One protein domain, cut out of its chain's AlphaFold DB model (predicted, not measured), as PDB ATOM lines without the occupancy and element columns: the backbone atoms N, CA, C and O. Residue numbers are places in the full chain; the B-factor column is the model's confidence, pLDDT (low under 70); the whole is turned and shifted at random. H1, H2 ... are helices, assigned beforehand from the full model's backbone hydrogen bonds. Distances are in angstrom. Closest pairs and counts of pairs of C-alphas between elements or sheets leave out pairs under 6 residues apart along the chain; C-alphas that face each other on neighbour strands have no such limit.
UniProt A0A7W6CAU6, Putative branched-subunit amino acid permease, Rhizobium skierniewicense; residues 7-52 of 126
ATOM      1  N   GLU A   7      25.198 -36.437  15.087       90.56
ATOM      2  CA  GLU A   7      26.209 -36.267  14.050       90.56
ATOM      3  C   GLU A   7      25.866 -37.021  12.753       90.56
ATOM      4  O   GLU A   7      26.038 -36.475  11.661       90.56
ATOM      5  N   SER A   8      25.324 -38.244  12.845       91.12
ATOM      6  CA  SER A   8      24.881 -39.013  11.671       91.12
ATOM      7  C   SER A   8      23.679 -38.353  10.986       91.12
ATOM      8  O   SER A   8      23.588 -38.346   9.754       91.12
ATOM      9  N   TRP A   9      22.790 -37.744  11.779       90.81
ATOM     10  CA  TRP A   9      21.664 -36.953  11.304       90.81
ATOM     11  C   TRP A   9      22.152 -35.665  10.639       90.81
ATOM     12  O   TRP A   9      21.818 -35.432   9.482       90.81
ATOM     13  N   ALA A  10      23.023 -34.894  11.293       92.38
ATOM     14  CA  ALA A  10      23.560 -33.643  10.760       92.38
ATOM     15  C   ALA A  10      24.318 -33.849   9.438       92.38
ATOM     16  O   ALA A  10      24.109 -33.114   8.474       92.38
ATOM     17  N   LEU A  11      25.155 -34.889   9.342       92.44
ATOM     18  CA  LEU A  11      25.840 -35.271   8.096       92.44
ATOM     19  C   LEU A  11      24.856 -35.619   6.974       92.44
ATOM     20  O   LEU A  11      25.079 -35.275   5.809       92.44
ATOM     21  N   SER A  12      23.771 -36.307   7.321       92.00
ATOM     22  CA  SER A  12      22.726 -36.690   6.374       92.00
ATOM     23  C   SER A  12      21.886 -35.494   5.937       92.00
ATOM     24  O   SER A  12      21.567 -35.389   4.755       92.00
ATOM     25  N   GLU A  13      21.614 -34.556   6.838       93.38
ATOM     26  CA  GLU A  13      20.914 -33.305   6.556       93.38
ATOM     27  C   GLU A  13      21.744 -32.411   5.622       93.38
ATOM     28  O   GLU A  13      21.268 -31.976   4.573       93.38
ATOM     29  N   PHE A  14      23.039 -32.234   5.907       92.62
ATOM     30  CA  PHE A  14      23.948 -31.502   5.018       92.62
ATOM     31  C   PHE A  14      24.025 -32.115   3.616       92.62
ATOM     32  O   PHE A  14      24.161 -31.395   2.621       92.62
ATOM     33  N   ARG A  15      23.939 -33.447   3.517       90.88
ATOM     34  CA  ARG A  15      23.868 -34.157   2.238       90.88
ATOM     35  C   ARG A  15      22.533 -33.899   1.542       90.88
ATOM     36  O   ARG A  15      22.557 -33.559   0.361       90.88
ATOM     37  N   ALA A  16      21.416 -34.026   2.259       92.94
ATOM     38  CA  ALA A  16      20.060 -33.825   1.747       92.94
ATOM     39  C   ALA A  16      19.851 -32.410   1.180       92.94
ATOM     40  O   ALA A  16      19.210 -32.246   0.145       92.94
ATOM     41  N   MET A  17      20.481 -31.404   1.791       93.88
ATOM     42  CA  MET A  17      20.468 -30.012   1.323       93.88
ATOM     43  C   MET A  17      21.186 -29.802  -0.022       93.88
ATOM     44  O   MET A  17      20.940 -28.810  -0.703       93.88
ATOM     45  N   ARG A  18      22.093 -30.707  -0.419       91.31
ATOM     46  CA  ARG A  18      22.857 -30.611  -1.679       91.31
ATOM     47  C   ARG A  18      22.433 -31.631  -2.733       91.31
ATOM     48  O   ARG A  18      22.642 -31.395  -3.919       91.31
ATOM     49  N   THR A  19      21.925 -32.792  -2.328       91.69
ATOM     50  CA  THR A  19      21.598 -33.908  -3.225       91.69
ATOM     51  C   THR A  19      20.649 -34.907  -2.561       91.69
ATOM     52  O   THR A  19      20.391 -34.832  -1.364       91.69
ATOM     53  N   HIS A  20      20.154 -35.894  -3.312       90.06
ATOM     54  CA  HIS A  20      19.315 -36.952  -2.754       90.06
ATOM     55  C   HIS A  20      20.078 -37.807  -1.732       90.06
ATOM     56  O   HIS A  20      21.168 -38.325  -2.001       90.06
ATOM     57  N   LEU A  21      19.471 -37.985  -0.559       90.00
ATOM     58  CA  LEU A  21      19.972 -38.873   0.480       90.00
ATOM     59  C   LEU A  21      19.681 -40.329   0.099       90.00
ATOM     60  O   LEU A  21      18.545 -40.688  -0.204       90.00
ATOM     61  N   THR A  22      20.706 -41.178   0.138       92.56
ATOM     62  CA  THR A  22      20.554 -42.619  -0.085       92.56
ATOM     63  C   THR A  22      20.678 -43.379   1.236       92.56
ATOM     64  O   THR A  22      21.483 -42.990   2.091       92.56
ATOM     65  N   PRO A  23      19.963 -44.508   1.409       89.88
ATOM     66  CA  PRO A  23      20.119 -45.358   2.590       89.88
ATOM     67  C   PRO A  23      21.565 -45.831   2.797       89.88
ATOM     68  O   PRO A  23      22.023 -45.957   3.930       89.88
ATOM     69  N   ALA A  24      22.302 -46.044   1.702       91.56
ATOM     70  CA  ALA A  24      23.711 -46.423   1.737       91.56
ATOM     71  C   ALA A  24      24.593 -45.334   2.367       91.56
ATOM     72  O   ALA A  24      25.441 -45.652   3.198       91.56
ATOM     73  N   PHE A  25      24.374 -44.057   2.026       91.69
ATOM     74  CA  PHE A  25      25.120 -42.947   2.622       91.69
ATOM     75  C   PHE A  25      24.849 -42.837   4.125       91.69
ATOM     76  O   PHE A  25      25.793 -42.794   4.911       91.69
ATOM     77  N   PHE A  26      23.572 -42.854   4.519       90.75
ATOM     78  CA  PHE A  26      23.181 -42.802   5.930       90.75
ATOM     79  C   PHE A  26      23.819 -43.952   6.723       90.75
ATOM     80  O   PHE A  26      24.437 -43.735   7.762       90.75
ATOM     81  N   THR A  27      23.733 -45.176   6.193       91.00
ATOM     82  CA  THR A  27      24.291 -46.369   6.846       91.00
ATOM     83  C   THR A  27      25.812 -46.288   6.959       91.00
ATOM     84  O   THR A  27      26.356 -46.627   8.002       91.00
ATOM     85  N   ALA A  28      26.507 -45.803   5.926       91.44
ATOM     86  CA  ALA A  28      27.957 -45.633   5.964       91.44
ATOM     87  C   ALA A  28      28.394 -44.580   6.994       91.44
ATOM     88  O   ALA A  28      29.340 -44.826   7.742       91.44
ATOM     89  N   ALA A  29      27.698 -43.440   7.071       91.81
ATOM     90  CA  ALA A  29      27.968 -42.405   8.069       91.81
ATOM     91  C   ALA A  29      27.780 -42.957   9.490       91.81
ATOM     92  O   ALA A  29      28.709 -42.935  10.297       91.81
ATOM     93  N   ALA A  30      26.612 -43.543   9.751       91.56
ATOM     94  CA  ALA A  30      26.255 -44.130  11.035       91.56
ATOM     95  C   ALA A  30      27.234 -45.244  11.463       91.56
ATOM     96  O   ALA A  30      27.723 -45.254  12.594       91.56
ATOM     97  N   LEU A  31      27.585 -46.156  10.550       92.12
ATOM     98  CA  LEU A  31      28.499 -47.262  10.840       92.12
ATOM     99  C   LEU A  31      29.934 -46.781  11.083       92.12
ATOM    100  O   LEU A  31      30.616 -47.335  11.939       92.12
ATOM    101  N   SER A  32      30.389 -45.748  10.367       92.25
ATOM    102  CA  SER A  32      31.730 -45.181  10.559       92.25
ATOM    103  C   SER A  32      31.877 -44.564  11.948       92.25
ATOM    104  O   SER A  32      32.863 -44.821  12.636       92.25
ATOM    105  N   ILE A  33      30.867 -43.807  12.384       92.69
ATOM    106  CA  ILE A  33      30.807 -43.232  13.733       92.69
ATOM    107  C   ILE A  33      30.786 -44.343  14.784       92.69
ATOM    108  O   ILE A  33      31.572 -44.318  15.728       92.69
ATOM    109  N   TYR A  34      29.941 -45.360  14.593       91.19
ATOM    110  CA  TYR A  34      29.845 -46.487  15.517       91.19
ATOM    111  C   TYR A  34      31.157 -47.279  15.616       91.19
ATOM    112  O   TYR A  34      31.585 -47.654  16.710       91.19
ATOM    113  N   ALA A  35      31.827 -47.526  14.490       93.62
ATOM    114  CA  ALA A  35      33.118 -48.200  14.468       93.62
ATOM    115  C   ALA A  35      34.183 -47.377  15.202       93.62
ATOM    116  O   ALA A  35      34.888 -47.922  16.051       93.62
ATOM    117  N   LEU A  36      34.257 -46.069  14.935       94.31
ATOM    118  CA  LEU A  36      35.181 -45.169  15.622       94.31
ATOM    119  C   LEU A  36      34.925 -45.160  17.132       94.31
ATOM    120  O   LEU A  36      35.866 -45.323  17.902       94.31
ATOM    121  N   TRP A  37      33.661 -45.066  17.550       93.75
ATOM    122  CA  TRP A  37      33.265 -45.138  18.955       93.75
ATOM    123  C   TRP A  37      33.794 -46.405  19.633       93.75
ATOM    124  O   TRP A  37      34.419 -46.339  20.693       93.75
ATOM    125  N   ASN A  38      33.571 -47.571  19.019       95.12
ATOM    126  CA  ASN A  38      33.996 -48.852  19.584       95.12
ATOM    127  C   ASN A  38      35.520 -48.986  19.618       95.12
ATOM    128  O   ASN A  38      36.064 -49.440  20.621       95.12
ATOM    129  N   ILE A  39      36.220 -48.555  18.563       97.00
ATOM    130  CA  ILE A  39      37.687 -48.581  18.508       97.00
ATOM    131  C   ILE A  39      38.278 -47.661  19.576       97.00
ATOM    132  O   ILE A  39      39.165 -48.083  20.310       97.00
ATOM    133  N   SER A  40      37.775 -46.433  19.708       95.00
ATOM    134  CA  SER A  40      38.225 -45.488  20.733       95.00
ATOM    135  C   SER A  40      37.927 -45.990  22.145       95.00
ATOM    136  O   SER A  40      38.780 -45.874  23.019       95.00
ATOM    137  N   THR A  41      36.760 -46.601  22.365       93.56
ATOM    138  CA  THR A  41      36.396 -47.205  23.658       93.56
ATOM    139  C   THR A  41      37.327 -48.362  24.003       93.56
ATOM    140  O   THR A  41      37.850 -48.422  25.113       93.56
ATOM    141  N   LEU A  42      37.580 -49.259  23.047       95.19
ATOM    142  CA  LEU A  42      38.502 -50.375  23.232       95.19
ATOM    143  C   LEU A  42      39.926 -49.875  23.490       95.19
ATOM    144  O   LEU A  42      40.571 -50.338  24.423       95.19
ATOM    145  N   ALA A  43      40.400 -48.906  22.705       95.06
ATOM    146  CA  ALA A  43      41.705 -48.291  22.906       95.06
ATOM    147  C   ALA A  43      41.809 -47.653  24.299       95.06
ATOM    148  O   ALA A  43      42.788 -47.889  24.997       95.06
ATOM    149  N   GLY A  44      40.785 -46.917  24.740       90.00
ATOM    150  CA  GLY A  44      40.720 -46.342  26.083       90.00
ATOM    151  C   GLY A  44      40.736 -47.401  27.187       90.00
ATOM    152  O   GLY A  44      41.487 -47.263  28.147       90.00
ATOM    153  N   ALA A  45      39.978 -48.491  27.032       89.56
ATOM    154  CA  ALA A  45      39.943 -49.592  27.995       89.56
ATOM    155  C   ALA A  45      41.285 -50.340  28.084       89.56
ATOM    156  O   ALA A  45      41.734 -50.677  29.178       89.56
ATOM    157  N   LEU A  46      41.943 -50.570  26.943       91.81
ATOM    158  CA  LEU A  46      43.267 -51.195  26.884       91.81
ATOM    159  C   LEU A  46      44.360 -50.278  27.440       91.81
ATOM    160  O   LEU A  46      45.245 -50.744  28.143       91.81
ATOM    161  N   LEU A  47      44.312 -48.976  27.157       88.00
ATOM    162  CA  LEU A  47      45.250 -48.018  27.744       88.00
ATOM    163  C   LEU A  47      45.039 -47.907  29.259       88.00
ATOM    164  O   LEU A  47      46.008 -47.923  30.014       88.00
ATOM    165  N   GLY A  48      43.781 -47.864  29.705       84.94
ATOM    166  CA  GLY A  48      43.423 -47.831  31.120       84.94
ATOM    167  C   GLY A  48      43.886 -49.071  31.885       84.94
ATOM    168  O   GLY A  48      44.372 -48.941  33.003       84.94
ATOM    169  N   SER A  49      43.829 -50.264  31.278       82.56
ATOM    170  CA  SER A  49      44.274 -51.500  31.940       82.56
ATOM    171  C   SER A  49      45.788 -51.572  32.169       82.56
ATOM    172  O   SER A  49      46.236 -52.311  33.043       82.56
ATOM    173  N   VAL A  50      46.575 -50.786  31.427       84.56
ATOM    174  CA  VAL A  50      48.040 -50.713  31.561       84.56
ATOM    175  C   VAL A  50      48.477 -49.571  32.493       84.56
ATOM    176  O   VAL A  50      49.587 -49.613  33.019       84.56
ATOM    177  N   MET A  51      47.625 -48.568  32.742       76.62
ATOM    178  CA  MET A  51      47.969 -47.392  33.561       76.62
ATOM    179  C   MET A  51      48.059 -47.652  35.077       76.62
ATOM    180  O   MET A  51      48.593 -46.806  35.791       76.62
ATOM    181  N   GLY A  52      47.618 -48.808  35.581       77.38
ATOM    182  CA  GLY A  52      47.684 -49.119  37.014       77.38
ATOM    183  C   GLY A  52      46.714 -48.268  37.845       77.38
ATOM    184  O   GLY A  52      45.565 -48.094  37.450       77.38
TER     185      GLY A  52
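What this domain is: This is residues 7 to 52 of the 126 residues of the protein "Putative branched-subunit amino acid permease" of Rhizobium skierniewicense (UniProt A0A7W6CAU6). A short helix, H1, folds back through a short link on the first part of one long helix, H2, a lopsided helical hairpin whose long arm sticks out free with residues 35 to 52. The printed part has 46 residues with two named helices, H1 then H2, and no named strand; its class is all helix. It is extended, a rod spanning 50 by 15 by 9 A, with a radius of gyration of the C-alphas of 15.4 A.

Where its parts are: Find C-alpha 7 at (26.209, -36.267, 14.050); from there H1 runs through residues 7 to 16, 14.0 A long. Look next for C-alpha 23 at (20.119, -45.358, 2.590), where H2, residues 23 to 50, begins; it runs 40.6 A to C-alpha 50 at (48.040, -50.713, 31.561).

How they stand to each other: H1 and H2 form a helical hairpin and touch, H2 with residues 25 to 33 alone. Their closest C-alphas, those of Ser 8 and Ala 30, are 5.3 A apart. They run opposite ways at a shallow tilt of 24 degrees. In H1 every O i to N i+4 pair is within hydrogen-bond range; in H2, 23 of 24 are.

The domain as a whole: The C-alphas farthest apart, those of His 20 and Gly 52, are 50.3 A apart. The printed part has no cut, and no printed residue has a pLDDT under 70.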